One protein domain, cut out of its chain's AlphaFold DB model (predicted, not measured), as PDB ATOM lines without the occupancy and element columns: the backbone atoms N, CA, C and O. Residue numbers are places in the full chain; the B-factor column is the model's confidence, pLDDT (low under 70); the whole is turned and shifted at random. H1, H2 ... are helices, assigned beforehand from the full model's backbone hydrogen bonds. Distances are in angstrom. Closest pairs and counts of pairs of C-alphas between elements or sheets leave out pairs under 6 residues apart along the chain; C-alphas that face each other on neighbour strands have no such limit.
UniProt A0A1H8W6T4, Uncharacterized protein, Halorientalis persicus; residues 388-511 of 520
ATOM      1  N   SER A 388     -27.942 -26.040  26.587       34.25
ATOM      2  CA  SER A 388     -29.203 -25.320  26.833       34.25
ATOM      3  C   SER A 388     -29.069 -24.347  28.008       34.25
ATOM      4  O   SER A 388     -29.430 -23.189  27.851       34.25
ATOM      5  N   LYS A 389     -28.428 -24.741  29.121       37.16
ATOM      6  CA  LYS A 389     -28.148 -23.825  30.245       37.16
ATOM      7  C   LYS A 389     -27.257 -22.636  29.864       37.16
ATOM      8  O   LYS A 389     -27.469 -21.550  30.385       37.16
ATOM      9  N   TYR A 390     -26.285 -22.803  28.966       40.25
ATOM     10  CA  TYR A 390     -25.395 -21.705  28.550       40.25
ATOM     11  C   TYR A 390     -26.088 -20.694  27.621       40.25
ATOM     12  O   TYR A 390     -25.824 -19.498  27.713       40.25
ATOM     13  N   LEU A 391     -26.986 -21.168  26.749       36.28
ATOM     14  CA  LEU A 391     -27.808 -20.323  25.879       36.28
ATOM     15  C   LEU A 391     -28.940 -19.642  26.666       36.28
ATOM     16  O   LEU A 391     -29.172 -18.456  26.477       36.28
ATOM     17  N   GLN A 392     -29.569 -20.355  27.607       39.38
ATOM     18  CA  GLN A 392     -30.572 -19.812  28.530       39.38
ATOM     19  C   GLN A 392     -29.959 -18.724  29.425       39.38
ATOM     20  O   GLN A 392     -30.463 -17.613  29.447       39.38
ATOM     21  N   ARG A 393     -28.782 -18.973  30.028       45.97
ATOM     22  CA  ARG A 393     -28.007 -17.956  30.773       45.97
ATOM     23  C   ARG A 393     -27.635 -16.740  29.926       45.97
ATOM     24  O   ARG A 393     -27.391 -15.673  30.474       45.97
ATOM     25  N   ARG A 394     -27.524 -16.900  28.605       43.84
ATOM     26  CA  ARG A 394     -27.247 -15.801  27.678       43.84
ATOM     27  C   ARG A 394     -28.523 -15.032  27.318       43.84
ATOM     28  O   ARG A 394     -28.458 -13.815  27.311       43.84
ATOM     29  N   LEU A 395     -29.653 -15.709  27.110       39.09
ATOM     30  CA  LEU A 395     -30.968 -15.096  26.866       39.09
ATOM     31  C   LEU A 395     -31.503 -14.358  28.105       39.09
ATOM     32  O   LEU A 395     -31.961 -13.229  27.991       39.09
ATOM     33  N   ASP A 396     -31.348 -14.937  29.295       46.09
ATOM     34  CA  ASP A 396     -31.703 -14.294  30.567       46.09
ATOM     35  C   ASP A 396     -30.789 -13.075  30.843       46.09
ATOM     36  O   ASP A 396     -31.238 -12.040  31.342       46.09
ATOM     37  N   ARG A 397     -29.518 -13.134  30.402       45.03
ATOM     38  CA  ARG A 397     -28.607 -11.973  30.353       45.03
ATOM     39  C   ARG A 397     -28.949 -10.961  29.253       45.03
ATOM     40  O   ARG A 397     -28.587  -9.804  29.421       45.03
ATOM     41  N   GLU A 398     -29.612 -11.355  28.167       41.28
ATOM     42  CA  GLU A 398     -30.060 -10.473  27.075       41.28
ATOM     43  C   GLU A 398     -31.379  -9.747  27.449       41.28
ATOM     44  O   GLU A 398     -31.466  -8.544  27.234       41.28
ATOM     45  N   GLU A 399     -32.325 -10.373  28.171       47.56
ATOM     46  CA  GLU A 399     -33.449  -9.657  28.829       47.56
ATOM     47  C   GLU A 399     -32.947  -8.704  29.932       47.56
ATOM     48  O   GLU A 399     -33.465  -7.598  30.114       47.56
ATOM     49  N   ALA A 400     -31.918  -9.119  30.681       42.66
ATOM     50  CA  ALA A 400     -31.224  -8.229  31.606       42.66
ATOM     51  C   ALA A 400     -30.527  -7.082  30.857       42.66
ATOM     52  O   ALA A 400     -30.533  -5.960  31.352       42.66
ATOM     53  N   TYR A 401     -29.976  -7.339  29.665       40.06
ATOM     54  CA  TYR A 401     -29.350  -6.338  28.800       40.06
ATOM     55  C   TYR A 401     -30.371  -5.325  28.278       40.06
ATOM     56  O   TYR A 401     -30.071  -4.140  28.300       40.06
ATOM     57  N   ASP A 402     -31.590  -5.731  27.918       45.31
ATOM     58  CA  ASP A 402     -32.668  -4.810  27.529       45.31
ATOM     59  C   ASP A 402     -33.113  -3.920  28.701       45.31
ATOM     60  O   ASP A 402     -33.212  -2.700  28.558       45.31
ATOM     61  N   LEU A 403     -33.273  -4.490  29.901       47.59
ATOM     62  CA  LEU A 403     -33.539  -3.716  31.123       47.59
ATOM     63  C   LEU A 403     -32.378  -2.770  31.484       47.59
ATOM     64  O   LEU A 403     -32.593  -1.705  32.066       47.59
ATOM     65  N   VAL A 404     -31.147  -3.137  31.131       41.94
ATOM     66  CA  VAL A 404     -29.937  -2.322  31.310       41.94
ATOM     67  C   VAL A 404     -29.830  -1.248  30.240       41.94
ATOM     68  O   VAL A 404     -29.461  -0.128  30.563       41.94
ATOM     69  N   VAL A 405     -30.218  -1.520  28.997       40.91
ATOM     70  CA  VAL A 405     -30.347  -0.520  27.935       40.91
ATOM     71  C   VAL A 405     -31.429   0.486  28.313       40.91
ATOM     72  O   VAL A 405     -31.193   1.683  28.175       40.91
ATOM     73  N   GLU A 406     -32.556   0.065  28.889       50.44
ATOM     74  CA  GLU A 406     -33.557   0.974  29.465       50.44
ATOM     75  C   GLU A 406     -32.990   1.805  30.629       50.44
ATOM     76  O   GLU A 406     -33.235   3.013  30.707       50.44
ATOM     77  N   LEU A 407     -32.199   1.191  31.518       43.53
ATOM     78  CA  LEU A 407     -31.540   1.867  32.642       43.53
ATOM     79  C   LEU A 407     -30.498   2.902  32.167       43.53
ATOM     80  O   LEU A 407     -30.478   4.025  32.666       43.53
ATOM     81  N   ILE A 408     -29.673   2.547  31.177       41.84
ATOM     82  CA  ILE A 408     -28.618   3.379  30.575       41.84
ATOM     83  C   ILE A 408     -29.224   4.498  29.723       41.84
ATOM     84  O   ILE A 408     -28.740   5.626  29.754       41.84
ATOM     85  N   THR A 409     -30.301   4.214  28.988       44.34
ATOM     86  CA  THR A 409     -31.022   5.211  28.177       44.34
ATOM     87  C   THR A 409     -31.730   6.229  29.065       44.34
ATOM     88  O   THR A 409     -31.739   7.417  28.747       44.34
ATOM     89  N   ALA A 410     -32.277   5.789  30.203       45.56
ATOM     90  CA  ALA A 410     -32.827   6.690  31.209       45.56
ATOM     91  C   ALA A 410     -31.733   7.501  31.928       45.56
ATOM     92  O   ALA A 410     -31.970   8.666  32.241       45.56
ATOM     93  N   ASN A 411     -30.542   6.920  32.146       45.72
ATOM     94  CA  ASN A 411     -29.463   7.518  32.940       45.72
ATOM     95  C   ASN A 411     -28.058   7.300  32.340       45.72
ATOM     96  O   ASN A 411     -27.259   6.513  32.858       45.72
ATOM     97  N   PRO A 412     -27.694   8.052  31.288       46.34
ATOM     98  CA  PRO A 412     -26.469   7.825  30.514       46.34
ATOM     99  C   PRO A 412     -25.150   8.094  31.266       46.34
ATOM    100  O   PRO A 412     -24.081   7.788  30.743       46.34
ATOM    101  N   THR A 413     -25.189   8.660  32.479       43.25
ATOM    102  CA  THR A 413     -24.001   9.002  33.293       43.25
ATOM    103  C   THR A 413     -23.768   8.094  34.507       43.25
ATOM    104  O   THR A 413     -22.783   8.286  35.213       43.25
ATOM    105  N   ALA A 414     -24.663   7.136  34.768       49.50
ATOM    106  CA  ALA A 414     -24.652   6.232  35.920       49.50
ATOM    107  C   ALA A 414     -24.422   4.708  35.673       49.50
ATOM    108  O   ALA A 414     -24.586   3.965  36.644       49.50
ATOM    109  N   PRO A 415     -24.077   4.179  34.470       55.16
ATOM    110  CA  PRO A 415     -24.199   2.735  34.201       55.16
ATOM    111  C   PRO A 415     -23.380   1.825  35.121       55.16
ATOM    112  O   PRO A 415     -23.878   0.794  35.565       55.16
ATOM    113  N   ASP A 416     -22.135   2.210  35.408       62.59
ATOM    114  CA  ASP A 416     -21.141   1.263  35.915       62.59
ATOM    115  C   ASP A 416     -21.491   0.758  37.323       62.59
ATOM    116  O   ASP A 416     -21.454  -0.444  37.573       62.59
ATOM    117  N   ARG A 417     -21.938   1.638  38.232       72.88
ATOM    118  CA  ARG A 417     -22.195   1.250  39.632       72.88
ATOM    119  C   ARG A 417     -23.465   0.420  39.806       72.88
ATOM    120  O   ARG A 417     -23.451  -0.541  40.577       72.88
ATOM    121  N   LEU A 418     -24.551   0.791  39.122       69.56
ATOM    122  CA  LEU A 418     -25.810   0.037  39.167       69.56
ATOM    123  C   LEU A 418     -25.642  -1.334  38.500       69.56
ATOM    124  O   LEU A 418     -26.195  -2.322  38.972       69.56
ATOM    125  N   TRP A 419     -24.830  -1.416  37.446       68.81
ATOM    126  CA  TRP A 419     -24.494  -2.680  36.800       68.81
ATOM    127  C   TRP A 419     -23.618  -3.583  37.676       68.81
ATOM    128  O   TRP A 419     -23.906  -4.773  37.817       68.81
ATOM    129  N   GLU A 420     -22.588  -3.025  38.318       77.12
ATOM    130  CA  GLU A 420     -21.754  -3.746  39.289       77.12
ATOM    131  C   GLU A 420     -22.595  -4.296  40.448       77.12
ATOM    132  O   GLU A 420     -22.459  -5.462  40.809       77.12
ATOM    133  N   ALA A 421     -23.515  -3.486  40.980       78.44
ATOM    134  CA  ALA A 421     -24.441  -3.898  42.031       78.44
ATOM    135  C   ALA A 421     -25.387  -5.019  41.573       78.44
ATOM    136  O   ALA A 421     -25.571  -6.005  42.284       78.44
ATOM    137  N   ALA A 422     -25.970  -4.905  40.375       77.19
ATOM    138  CA  ALA A 422     -26.848  -5.939  39.833       77.19
ATOM    139  C   ALA A 422     -26.105  -7.267  39.601       77.19
ATOM    140  O   ALA A 422     -26.641  -8.333  39.902       77.19
ATOM    141  N   THR A 423     -24.857  -7.193  39.132       77.12
ATOM    142  CA  THR A 423     -23.989  -8.361  38.932       77.12
ATOM    143  C   THR A 423     -23.638  -9.019  40.264       77.12
ATOM    144  O   THR A 423     -23.781 -10.228  40.394       77.12
ATOM    145  N   ALA A 424     -23.269  -8.235  41.283       80.81
ATOM    146  CA  ALA A 424     -22.942  -8.757  42.611       80.81
ATOM    147  C   ALA A 424     -24.124  -9.497  43.264       80.81
ATOM    148  O   ALA A 424     -23.937 -10.542  43.886       80.81
ATOM    149  N   ILE A 425     -25.348  -8.985  43.091       82.44
ATOM    150  CA  ILE A 425     -26.564  -9.653  43.571       82.44
ATOM    151  C   ILE A 425     -26.803 -10.958  42.804       82.44
ATOM    152  O   ILE A 425     -27.078 -11.979  43.427       82.44
ATOM    153  N   ALA A 426     -26.674 -10.942  41.475       80.25
ATOM    154  CA  ALA A 426     -26.869 -12.128  40.644       80.25
ATOM    155  C   ALA A 426     -25.841 -13.232  40.948       80.25
ATOM    156  O   ALA A 426     -26.212 -14.395  41.097       80.25
ATOM    157  N   ASP A 427     -24.571 -12.865  41.121       81.12
ATOM    158  CA  ASP A 427     -23.501 -13.796  41.484       81.12
ATOM    159  C   ASP A 427     -23.749 -14.423  42.865       81.12
ATOM    160  O   ASP A 427     -23.509 -15.614  43.058       81.12
ATOM    161  N   ALA A 428     -24.285 -13.656  43.823       81.06
ATOM    162  CA  ALA A 428     -24.678 -14.184  45.129       81.06
ATOM    163  C   ALA A 428     -25.867 -15.157  45.029       81.06
ATOM    164  O   ALA A 428     -25.869 -16.189  45.701       81.06
ATOM    165  N   GLN A 429     -26.861 -14.865  44.178       79.25
ATOM    166  CA  GLN A 429     -27.977 -15.779  43.907       79.25
ATOM    167  C   GLN A 429     -27.481 -17.102  43.318       79.25
ATOM    168  O   GLN A 429     -27.909 -18.161  43.769       79.25
ATOM    169  N   ASP A 430     -26.554 -17.041  42.360       77.44
ATOM    170  CA  ASP A 430     -25.950 -18.222  41.742       77.44
ATOM    171  C   ASP A 430     -25.113 -19.024  42.741       77.44
ATOM    172  O   ASP A 430     -25.220 -20.249  42.784       77.44
ATOM    173  N   ALA A 431     -24.334 -18.345  43.586       79.06
ATOM    174  CA  ALA A 431     -23.555 -18.993  44.633       79.06
ATOM    175  C   ALA A 431     -24.452 -19.718  45.647       79.06
ATOM    176  O   ALA A 431     -24.121 -20.817  46.070       79.06
ATOM    177  N   ALA A 432     -25.603 -19.160  46.023       76.69
ATOM    178  CA  ALA A 432     -26.517 -19.815  46.965       76.69
ATOM    179  C   ALA A 432     -27.269 -21.028  46.380       76.69
ATOM    180  O   ALA A 432     -27.903 -21.777  47.126       76.69
ATOM    181  N   LEU A 433     -27.233 -21.210  45.057       74.00
ATOM    182  CA  LEU A 433     -27.810 -22.364  44.358       74.00
ATOM    183  C   LEU A 433     -26.787 -23.463  44.073       74.00
ATOM    184  O   LEU A 433     -27.169 -24.557  43.656       74.00
ATOM    185  N   ASP A 434     -25.503 -23.171  44.254       75.88
ATOM    186  CA  ASP A 434     -24.441 -24.153  44.126       75.88
ATOM    187  C   ASP A 434     -24.329 -24.951  45.434       75.88
ATOM    188  O   ASP A 434     -23.967 -24.409  46.475       75.88
ATOM    189  N   ASP A 435     -24.645 -26.249  45.380       61.09
ATOM    190  CA  ASP A 435     -24.601 -27.162  46.534       61.09
ATOM    191  C   ASP A 435     -23.183 -27.280  47.148       61.09
ATOM    192  O   ASP A 435     -23.032 -27.787  48.263       61.09
ATOM    193  N   GLU A 436     -22.139 -26.840  46.432       68.06
ATOM    194  CA  GLU A 436     -20.746 -26.801  46.904       68.06
ATOM    195  C   GLU A 436     -20.343 -25.460  47.552       68.06
ATOM    196  O   GLU A 436     -19.220 -25.323  48.046       68.06
ATOM    197  N   SER A 437     -21.239 -24.471  47.565       72.44
ATOM    198  CA  SER A 437     -21.005 -23.140  48.126       72.44
ATOM    199  C   SER A 437     -21.522 -23.025  49.565       72.44
ATOM    200  O   SER A 437     -22.586 -23.525  49.918       72.44
ATOM    201  N   ASP A 438     -20.771 -22.304  50.401       74.69
ATOM    202  CA  ASP A 438     -21.158 -21.972  51.781       74.69
ATOM    203  C   ASP A 438     -22.137 -20.773  51.855       74.69
ATOM    204  O   ASP A 438     -22.427 -20.281  52.945       74.69
ATOM    205  N   THR A 439     -22.612 -20.254  50.716       73.69
ATOM    206  CA  THR A 439     -23.464 -19.054  50.659       73.69
ATOM    207  C   THR A 439     -24.911 -19.424  50.959       73.69
ATOM    208  O   THR A 439     -25.559 -20.108  50.169       73.69
ATOM    209  N   GLU A 440     -25.461 -18.948  52.077       82.06
ATOM    210  CA  GLU A 440     -26.870 -19.178  52.391       82.06
ATOM    211  C   GLU A 440     -27.765 -18.114  51.734       82.06
ATOM    212  O   GLU A 440     -27.363 -16.978  51.489       82.06
ATOM    213  N   TRP A 441     -29.046 -18.433  51.512       81.44
ATOM    214  CA  TRP A 441     -30.005 -17.467  50.948       81.44
ATOM    215  C   TRP A 441     -30.144 -16.184  51.792       81.44
ATOM    216  O   TRP A 441     -30.443 -15.111  51.272       81.44
ATOM    217  N   GLY A 442     -29.901 -16.285  53.104       77.75
ATOM    218  CA  GLY A 442     -29.851 -15.127  53.997       77.75
ATOM    219  C   GLY A 442     -28.724 -14.143  53.657       77.75
ATOM    220  O   GLY A 442     -28.915 -12.938  53.813       77.75
ATOM    221  N   ASP A 443     -27.596 -14.631  53.132       82.00
ATOM    222  CA  ASP A 443     -26.465 -13.799  52.711       82.00
ATOM    223  C   ASP A 443     -26.781 -13.061  51.405       82.00
ATOM    224  O   ASP A 443     -26.458 -11.884  51.264       82.00
ATOM    225  N   VAL A 444     -27.512 -13.705  50.489       82.88
ATOM    226  CA  VAL A 444     -28.003 -13.087  49.244       82.88
ATOM    227  C   VAL A 444     -28.924 -11.901  49.539       82.88
ATOM    228  O   VAL A 444     -28.796 -10.835  48.936       82.88
ATOM    229  N   GLU A 445     -29.844 -12.062  50.492       84.69
ATOM    230  CA  GLU A 445     -30.748 -10.987  50.915       84.69
ATOM    231  C   GLU A 445     -29.987  -9.816  51.563       84.69
ATOM    232  O   GLU A 445     -30.327  -8.654  51.318       84.69
ATOM    233  N   ALA A 446     -28.941 -10.103  52.346       84.56
ATOM    234  CA  ALA A 446     -28.092  -9.084  52.961       84.56
ATOM    235  C   ALA A 446     -27.262  -8.317  51.919       84.56
ATOM    236  O   ALA A 446     -27.274  -7.086  51.926       84.56
ATOM    237  N   ILE A 447     -26.628  -9.030  50.980       87.31
ATOM    238  CA  ILE A 447     -25.863  -8.449  49.866       87.31
ATOM    239  C   ILE A 447     -26.764  -7.541  49.024       87.31
ATOM    240  O   ILE A 447     -26.405  -6.399  48.742       87.31
ATOM    241  N   ALA A 448     -27.978  -7.988  48.692       86.50
ATOM    242  CA  ALA A 448     -28.920  -7.168  47.938       86.50
ATOM    243  C   ALA A 448     -29.346  -5.900  48.688       86.50
ATOM    244  O   ALA A 448     -29.448  -4.836  48.080       86.50
ATOM    245  N   ALA A 449     -29.578  -5.976  50.001       87.25
ATOM    246  CA  ALA A 449     -29.897  -4.794  50.798       87.25
ATOM    247  C   ALA A 449     -28.709  -3.816  50.897       87.25
ATOM    248  O   ALA A 449     -28.917  -2.602  50.853       87.25
ATOM    249  N   ASP A 450     -27.477  -4.316  51.003       89.38
ATOM    250  CA  ASP A 450     -26.268  -3.487  51.069       89.38
ATOM    251  C   ASP A 450     -25.959  -2.795  49.737       89.38
ATOM    252  O   ASP A 450     -25.680  -1.595  49.723       89.38
ATOM    253  N   GLU A 451     -26.109  -3.494  48.611       90.38
ATOM    254  CA  GLU A 451     -25.953  -2.907  47.276       90.38
ATOM    255  C   GLU A 451     -27.017  -1.835  46.990       90.38
ATOM    256  O   GLU A 451     -26.711  -0.774  46.442       90.38
ATOM    257  N   VAL A 452     -28.256  -2.045  47.448       88.44
ATOM    258  CA  VAL A 452     -29.326  -1.035  47.395       88.44
ATOM    259  C   VAL A 452     -28.969   0.204  48.223       88.44
ATOM    260  O   VAL A 452     -29.148   1.324  47.741       88.44
ATOM    261  N   ARG A 453     -28.442   0.044  49.448       87.38
ATOM    262  CA  ARG A 453     -27.989   1.185  50.272       87.38
ATOM    263  C   ARG A 453     -26.849   1.936  49.594       87.38
ATOM    264  O   ARG A 453     -26.911   3.156  49.487       87.38
ATOM    265  N   ALA A 454     -25.854   1.213  49.089       84.88
ATOM    266  CA  ALA A 454     -24.696   1.803  48.429       84.88
ATOM    267  C   ALA A 454     -25.079   2.569  47.150       84.88
ATOM    268  O   ALA A 454     -24.507   3.624  46.877       84.88
ATOM    269  N   ALA A 455     -26.061   2.080  46.388       83.19
ATOM    270  CA  ALA A 455     -26.585   2.784  45.223       83.19
ATOM    271  C   ALA A 455     -27.326   4.077  45.616       83.19
ATOM    272  O   ALA A 455     -27.112   5.125  45.008       83.19
ATOM    273  N   VAL A 456     -28.140   4.047  46.675       84.50
ATOM    274  CA  VAL A 456     -28.806   5.260  47.181       84.50
ATOM    275  C   VAL A 456     -27.802   6.273  47.738       84.50
ATOM    276  O   VAL A 456     -27.928   7.465  47.462       84.50
ATOM    277  N   ASP A 457     -26.773   5.825  48.460       84.31
ATOM    278  CA  ASP A 457     -25.699   6.691  48.967       84.31
ATOM    279  C   ASP A 457     -24.879   7.322  47.828       84.31
ATOM    280  O   ASP A 457     -24.384   8.444  47.961       84.31
ATOM    281  N   ALA A 458     -24.785   6.640  46.680       80.56
ATOM    282  CA  ALA A 458     -24.210   7.173  45.445       80.56
ATOM    283  C   ALA A 458     -25.131   8.178  44.717       80.56
ATOM    284  O   ALA A 458     -24.716   8.784  43.728       80.56
ATOM    285  N   GLY A 459     -26.344   8.409  45.229       80.12
ATOM    286  CA  GLY A 459     -27.293   9.402  44.726       80.12
ATOM    287  C   GLY A 459     -28.365   8.853  43.786       80.12
ATOM    288  O   GLY A 459     -29.080   9.660  43.194       80.12
ATOM    289  N   HIS A 460     -28.491   7.528  43.652       81.38
ATOM    290  CA  HIS A 460     -29.529   6.907  42.827       81.38
ATOM    291  C   HIS A 460     -30.900   6.941  43.507       81.38
ATOM    292  O   HIS A 460     -31.021   6.781  44.726       81.38
ATOM    293  N   ASP A 461     -31.947   7.157  42.715       82.75
ATOM    294  CA  ASP A 461     -33.314   7.206  43.215       82.75
ATOM    295  C   ASP A 461     -33.918   5.804  43.432       82.75
ATOM    296  O   ASP A 461     -33.383   4.770  43.028       82.75
ATOM    297  N   ALA A 462     -35.061   5.749  44.119       79.50
ATOM    298  CA  ALA A 462     -35.693   4.480  44.467       79.50
ATOM    299  C   ALA A 462     -36.119   3.657  43.236       79.50
ATOM    300  O   ALA A 462     -36.141   2.428  43.311       79.50
ATOM    301  N   LEU A 463     -36.468   4.306  42.122       77.12
ATOM    302  CA  LEU A 463     -36.920   3.642  40.902       77.12
ATOM    303  C   LEU A 463     -35.732   3.027  40.155       77.12
ATOM    304  O   LEU A 463     -35.825   1.893  39.685       77.12
ATOM    305  N   GLU A 464     -34.608   3.737  40.097       73.69
ATOM    306  CA  GLU A 464     -33.341   3.254  39.541       73.69
ATOM    307  C   GLU A 464     -32.843   2.019  40.291       73.69
ATOM    308  O   GLU A 464     -32.525   0.992  39.689       73.69
ATOM    309  N   VAL A 465     -32.864   2.083  41.621       80.75
ATOM    310  CA  VAL A 465     -32.418   0.983  42.476       80.75
ATOM    311  C   VAL A 465     -33.398  -0.199  42.443       80.75
ATOM    312  O   VAL A 465     -32.983  -1.356  42.479       80.75
ATOM    313  N   HIS A 466     -34.702   0.044  42.282       82.12
ATOM    314  CA  HIS A 466     -35.670  -1.029  42.034       82.12
ATOM    315  C   HIS A 466     -35.419  -1.731  40.690       82.12
ATOM    316  O   HIS A 466     -35.450  -2.961  40.619       82.12
ATOM    317  N   ARG A 467     -35.137  -0.972  39.625       73.25
ATOM    318  CA  ARG A 467     -34.794  -1.536  38.310       73.25
ATOM    319  C   ARG A 467     -33.512  -2.362  38.371       73.25
ATOM    320  O   ARG A 467     -33.499  -3.467  37.845       73.25
ATOM    321  N   MET A 468     -32.496  -1.897  39.092       83.06
ATOM    322  CA  MET A 468     -31.266  -2.651  39.359       83.06
ATOM    323  C   MET A 468     -31.540  -4.030  39.988       83.06
ATOM    324  O   MET A 468     -31.025  -5.037  39.510       83.06
ATOM    325  N   VAL A 469     -32.403  -4.118  41.008       79.81
ATOM    326  CA  VAL A 469     -32.774  -5.409  41.631       79.81
ATOM    327  C   VAL A 469     -33.533  -6.316  40.653       79.81
ATOM    328  O   VAL A 469     -33.374  -7.537  40.673       79.81
ATOM    329  N   ARG A 470     -34.352  -5.740  39.764       78.19
ATOM    330  CA  ARG A 470     -35.029  -6.503  38.702       78.19
ATOM    331  C   ARG A 470     -34.047  -7.063  37.678       78.19
ATOM    332  O   ARG A 470     -34.233  -8.204  37.267       78.19
ATOM    333  N   VAL A 471     -33.029  -6.287  37.307       70.38
ATOM    334  CA  VAL A 471     -31.926  -6.728  36.442       70.38
ATOM    335  C   VAL A 471     -31.181  -7.890  37.101       70.38
ATOM    336  O   VAL A 471     -31.034  -8.935  36.478       70.38
ATOM    337  N   ALA A 472     -30.818  -7.767  38.382       76.81
ATOM    338  CA  ALA A 472     -30.130  -8.828  39.122       76.81
ATOM    339  C   ALA A 472     -30.905 -10.159  39.127       76.81
ATOM    340  O   ALA A 472     -30.376 -11.191  38.729       76.81
ATOM    341  N   ASN A 473     -32.201 -10.115  39.458       75.50
ATOM    342  CA  ASN A 473     -33.091 -11.283  39.426       75.50
ATOM    343  C   ASN A 473     -33.253 -11.921  38.042       75.50
ATOM    344  O   ASN A 473     -33.768 -13.030  37.929       75.50
ATOM    345  N   ARG A 474     -32.933 -11.188  36.978       67.75
ATOM    346  CA  ARG A 474     -32.951 -11.712  35.614       67.75
ATOM    347  C   ARG A 474     -31.607 -12.299  35.216       67.75
ATOM    348  O   ARG A 474     -31.574 -13.248  34.455       67.75
ATOM    349  N   MET A 475     -30.520 -11.767  35.765       64.75
ATOM    350  CA  MET A 475     -29.174 -12.300  35.570       64.75
ATOM    351  C   MET A 475     -28.923 -13.596  36.355       64.75
ATOM    352  O   MET A 475     -28.105 -14.399  35.908       64.75
ATOM    353  N   GLY A 476     -29.596 -13.790  37.495       65.94
ATOM    354  CA  GLY A 476     -29.510 -15.006  38.309       65.94
ATOM    355  C   GLY A 476     -30.074 -16.254  37.612       65.94
ATOM    356  O   GLY A 476     -30.977 -16.181  36.782       65.94
ATOM    357  N   SER A 477     -29.531 -17.421  37.951       58.44
ATOM    358  CA  SER A 477     -29.640 -18.645  37.147       58.44
ATOM    359  C   SER A 477     -30.962 -19.415  37.225       58.44
ATOM    360  O   SER A 477     -31.193 -20.257  36.351       58.44
ATOM    361  N   GLU A 478     -31.845 -19.147  38.198       67.38
ATOM    362  CA  GLU A 478     -33.178 -19.770  38.256       67.38
ATOM    363  C   GLU A 478     -34.307 -18.795  38.677       67.38
ATOM    364  O   GLU A 478     -34.244 -18.177  39.738       67.38
ATOM    365  N   PRO A 479     -35.441 -18.724  37.944       56.22
ATOM    366  CA  PRO A 479     -36.561 -17.834  38.292       56.22
ATOM    367  C   PRO A 479     -37.215 -18.102  39.657       56.22
ATOM    368  O   PRO A 479     -37.895 -17.236  40.213       56.22
ATOM    369  N   LYS A 480     -37.064 -19.323  40.191       55.50
ATOM    370  CA  LYS A 480     -37.621 -19.729  41.494       55.50
ATOM    371  C   LYS A 480     -36.800 -19.214  42.677       55.50
ATOM    372  O   LYS A 480     -37.321 -19.191  43.789       55.50
ATOM    373  N   SER A 481     -35.573 -18.774  42.429       64.56
ATOM    374  CA  SER A 481     -34.673 -18.133  43.386       64.56
ATOM    375  C   SER A 481     -34.611 -16.620  43.169       64.56
ATOM    376  O   SER A 481     -33.634 -15.967  43.503       64.56
ATOM    377  N   ASN A 482     -35.653 -16.007  42.615       75.44
ATOM    378  CA  ASN A 482     -35.678 -14.554  42.504       75.44
ATOM    379  C   ASN A 482     -35.985 -13.916  43.859       75.44
ATOM    380  O   ASN A 482     -36.931 -14.299  44.553       75.44
ATOM    381  N   LEU A 483     -35.219 -12.886  44.216       74.88
ATOM    382  CA  LEU A 483     -35.539 -12.029  45.347       74.88
ATOM    383  C   LEU A 483     -36.884 -11.339  45.081       74.88
ATOM    384  O   LEU A 483     -37.102 -10.813  43.986       74.88
ATOM    385  N   PRO A 484     -37.791 -11.248  46.066       81.25
ATOM    386  CA  PRO A 484     -38.932 -10.349  45.950       81.25
ATOM    387  C   PRO A 484     -38.410  -8.923  45.715       81.25
ATOM    388  O   PRO A 484     -37.718  -8.378  46.570       81.25
ATOM    389  N   THR A 485     -38.717  -8.314  44.569       76.31
ATOM    390  CA  THR A 485     -38.001  -7.122  44.059       76.31
ATOM    391  C   THR A 485     -38.053  -5.907  44.990       76.31
ATOM    392  O   THR A 485     -37.140  -5.089  44.988       76.31
ATOM    393  N   PHE A 486     -39.084  -5.805  45.834       81.31
ATOM    394  CA  PHE A 486     -39.230  -4.737  46.827       81.31
ATOM    395  C   PHE A 486     -38.600  -5.043  48.191       81.31
ATOM    396  O   PHE A 486     -38.455  -4.134  49.009       81.31
ATOM    397  N   ARG A 487     -38.233  -6.299  48.468       80.00
ATOM    398  CA  ARG A 487     -37.685  -6.711  49.766       80.00
ATOM    399  C   ARG A 487     -36.313  -6.080  50.046       80.00
ATOM    400  O   ARG A 487     -36.194  -5.469  51.104       80.00
ATOM    401  N   PRO A 488     -35.342  -6.076  49.109       84.44
ATOM    402  CA  PRO A 488     -34.070  -5.378  49.309       84.44
ATOM    403  C   PRO A 488     -34.239  -3.875  49.569       84.44
ATOM    404  O   PRO A 488     -33.582  -3.324  50.444       84.44
ATOM    405  N   LEU A 489     -35.179  -3.213  48.880       85.25
ATOM    406  CA  LEU A 489     -35.482  -1.791  49.093       85.25
ATOM    407  C   LEU A 489     -36.079  -1.536  50.479       85.25
ATOM    408  O   LEU A 489     -35.669  -0.603  51.170       85.25
ATOM    409  N   ARG A 490     -37.010  -2.387  50.919       86.62
ATOM    410  CA  ARG A 490     -37.593  -2.309  52.260       86.62
ATOM    411  C   ARG A 490     -36.542  -2.518  53.350       86.62
ATOM    412  O   ARG A 490     -36.526  -1.785  54.338       86.62
ATOM    413  N   ASP A 491     -35.670  -3.501  53.178       83.81
ATOM    414  CA  ASP A 491     -34.656  -3.862  54.170       83.81
ATOM    415  C   ASP A 491     -33.510  -2.824  54.191       83.81
ATOM    416  O   ASP A 491     -32.917  -2.553  55.238       83.81
ATOM    417  N   ALA A 492     -33.271  -2.133  53.071       83.94
ATOM    418  CA  ALA A 492     -32.400  -0.960  52.970       83.94
ATOM    419  C   ALA A 492     -33.023   0.350  53.496       83.94
ATOM    420  O   ALA A 492     -32.318   1.343  53.674       83.94
ATOM    421  N   GLY A 493     -34.333   0.369  53.750       83.31
ATOM    422  CA  GLY A 493     -35.070   1.546  54.210       83.31
ATOM    423  C   GLY A 493     -35.381   2.584  53.122       83.31
ATOM    424  O   GLY A 493     -35.531   3.778  53.403       83.31
ATOM    425  N   VAL A 494     -35.477   2.130  51.872       85.62
ATOM    426  CA  VAL A 494     -35.767   2.925  50.674       85.62
ATOM    427  C   VAL A 494     -37.254   2.804  50.339       85.62
ATOM    428  O   VAL A 494     -37.766   1.713  50.104       85.62
ATOM    429  N   VAL A 495     -37.966   3.934  50.318       84.50
ATOM    430  CA  VAL A 495     -39.404   3.970  50.008       84.50
ATOM    431  C   VAL A 495     -39.605   4.088  48.500       84.50
ATOM    432  O   VAL A 495     -39.091   5.021  47.887       84.50
ATOM    433  N   HIS A 496     -40.395   3.181  47.928       84.12
ATOM    434  CA  HIS A 496     -40.754   3.168  46.510       84.12
ATOM    435  C   HIS A 496     -42.263   3.438  46.327       84.12
ATOM    436  O   HIS A 496     -43.049   2.941  47.134       84.12
ATOM    437  N   PRO A 497     -42.697   4.190  45.293       74.62
ATOM    438  CA  PRO A 497     -44.109   4.551  45.083       74.62
ATOM    439  C   PRO A 497     -45.058   3.352  44.946       74.62
ATOM    440  O   PRO A 497     -46.194   3.426  45.401       74.62
ATOM    441  N   ASP A 498     -44.577   2.246  44.378       77.81
ATOM    442  CA  ASP A 498     -45.372   1.023  44.175       77.81
ATOM    443  C   ASP A 498     -45.352   0.046  45.372       77.81
ATOM    444  O   ASP A 498     -45.884  -1.062  45.283       77.81
ATOM    445  N   MET A 499     -44.719   0.408  46.495       79.38
ATOM    446  CA  MET A 499     -44.787  -0.405  47.713       79.38
ATOM    447  C   MET A 499     -46.161  -0.288  48.377       79.38
ATOM    448  O   MET A 499     -46.778   0.771  48.390       79.38
ATOM    449  N   SER A 500     -46.615  -1.368  49.017       80.12
ATOM    450  CA  SER A 500     -47.804  -1.309  49.873       80.12
ATOM    451  C   SER A 500     -47.575  -0.402  51.090       80.12
ATOM    452  O   SER A 500     -46.436  -0.216  51.525       80.12
ATOM    453  N   ASP A 501     -48.650   0.116  51.692       75.25
ATOM    454  CA  ASP A 501     -48.569   0.962  52.898       75.25
ATOM    455  C   ASP A 501     -47.802   0.273  54.037       75.25
ATOM    456  O   ASP A 501     -46.967   0.879  54.705       75.25
ATOM    457  N   HIS A 502     -48.024  -1.033  54.209       74.38
ATOM    458  CA  HIS A 502     -47.328  -1.837  55.209       74.38
ATOM    459  C   HIS A 502     -45.821  -1.942  54.929       74.38
ATOM    460  O   HIS A 502     -45.016  -1.713  55.830       74.38
ATOM    461  N   ALA A 503     -45.429  -2.222  53.679       71.12
ATOM    462  CA  ALA A 503     -44.023  -2.285  53.277       71.12
ATOM    463  C   ALA A 503     -43.341  -0.907  53.336       71.12
ATOM    464  O   ALA A 503     -42.174  -0.807  53.705       71.12
ATOM    465  N   THR A 504     -44.085   0.160  53.042       78.69
ATOM    466  CA  THR A 504     -43.632   1.551  53.167       78.69
ATOM    467  C   THR A 504     -43.345   1.917  54.621       78.69
ATOM    468  O   THR A 504     -42.317   2.531  54.919       78.69
ATOM    469  N   ASP A 505     -44.223   1.526  55.547       77.31
ATOM    470  CA  ASP A 505     -44.026   1.751  56.978       77.31
ATOM    471  C   ASP A 505     -42.860   0.926  57.543       77.31
ATOM    472  O   ASP A 505     -42.115   1.428  58.388       77.31
ATOM    473  N   GLU A 506     -42.655  -0.304  57.065       73.94
ATOM    474  CA  GLU A 506     -41.475  -1.113  57.403       73.94
ATOM    475  C   GLU A 506     -40.179  -0.491  56.862       73.94
ATOM    476  O   GLU A 506     -39.225  -0.323  57.621       73.94
ATOM    477  N   ALA A 507     -40.158  -0.047  55.601       80.19
ATOM    478  CA  ALA A 507     -39.006   0.632  55.008       80.19
ATOM    479  C   ALA A 507     -38.631   1.902  55.793       80.19
ATOM    480  O   ALA A 507     -37.465   2.145  56.095       80.19
ATOM    481  N   ARG A 508     -39.621   2.699  56.215       83.12
ATOM    482  CA  ARG A 508     -39.377   3.892  57.044       83.12
ATOM    483  C   ARG A 508     -38.725   3.558  58.385       83.12
ATOM    484  O   ARG A 508     -37.866   4.317  58.823       83.12
ATOM    485  N   ARG A 509     -39.102   2.441  59.017       81.94
ATOM    486  CA  ARG A 509     -38.508   1.979  60.286       81.94
ATOM    487  C   ARG A 509     -37.077   1.468  60.117       81.94
ATOM    488  O   ARG A 509     -36.282   1.615  61.039       81.94
ATOM    489  N   ASN A 510     -36.756   0.911  58.952       77.38
ATOM    490  CA  ASN A 510     -35.440   0.349  58.635       77.38
ATOM    491  C   ASN A 510     -34.433   1.387  58.111       77.38
ATOM    492  O   ASN A 510     -33.279   1.050  57.852       77.38
ATOM    493  N   ARG A 511     -34.848   2.650  57.945       77.31
ATOM    494  CA  ARG A 511     -34.002   3.714  57.398       77.31
ATOM    495  C   ARG A 511     -32.787   3.977  58.305       77.31
ATOM    496  O   ARG A 511     -32.979   4.312  59.483       77.31
TER     497      ARG A 511
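This is residues 388 to 511 of the 520 residues of an uncharacterized protein of Halorientalis persicus (UniProt A0A1H8W6T4). Four helices form an up-and-down bundle, each running against the one before it: H2 and H4 cross in its middle, with H1 on one side of this pair and H3 on the other. Short H5 packs on H3 and H4, and H6 packs on H5 at the end of the domain away from H1. The printed part has 124 residues with six named helices, H1 to H6 in chain order, and no named strand; the class is all helix. It is compact, with a radius of gyration of the C-alphas of 14.2 A and spans of 42, 34 and 23 A.

H1, the longest helix, covers residues 388 to 410 and is 32.5 A long, from C-alpha 388 at (-29.203, -25.320, 26.833) to C-alpha 410 at (-32.827, 6.690, 31.209). H2, residues 415 to 433, measures 27.3 A, H3, residues 441 to 457, 24.6 A, and H4, residues 462 to 475, 20.1 A. H5 holds residues 487 to 492 and is 8.4 A long. H6, residues 501 to 510, is 14.3 A long and ends with C-alpha 510 at (-35.440, 0.349, 58.635).

H1 touches H4, the hub, at a shallow tilt of 16 degrees, opposite ways; their closest C-alphas, of Ala 400 and Val 471, are 5.1 A apart. H1 and H2 are a hairpin but only just touch, with 3 pairs of C-alphas within 8 A, through residues 404 to 408 of H1 and 415 to 419 of H2 alone; the closest are those of Ile 408 and Pro 415, at 5.8 A. H2 touches H4 with residues 418 to 426 alone, at a steep tilt of 45 degrees, the same way, the C-alphas of Ala 422 and Ala 472 being closest at 4.4 A. H2 and H3 are a hairpin at a shallow tilt of 8 degrees; the closest C-alphas, of Ala 428 and Val 444, are 5.4 A apart. H3 and H4 are a hairpin too, at a tilt of 38 degrees, only just steep, with the C-alphas of Val 452 and Val 465 closest at 6.2 A. H5 touches H3, with the C-alphas of Ala 449 and Pro 488 closest at 4.5 A, and H4, with those of His 466 and Leu 489 closest at 7.1 A. H6 touches H5, where the C-alphas of Arg 490 and Ala 507 are closest at 4.3 A. Among the pairs that are apart are H1 and H3, and H4 and H6. In H1, H2, H3, H4, H5 and H6 every O i to N i+4 pair is within hydrogen-bond range.

The two C-alphas farthest apart, of Ser 388 and Arg 509, are 44.2 A from each other. The printed part has no cut. The link from H4 to H5, 11 residues, is long. The mean pLDDT of the printed part is 70.2 and that of H1 is 43; 41 residues are under 70, namely 388 to 416, 418 to 419, 435 to 436 and 474 to 481.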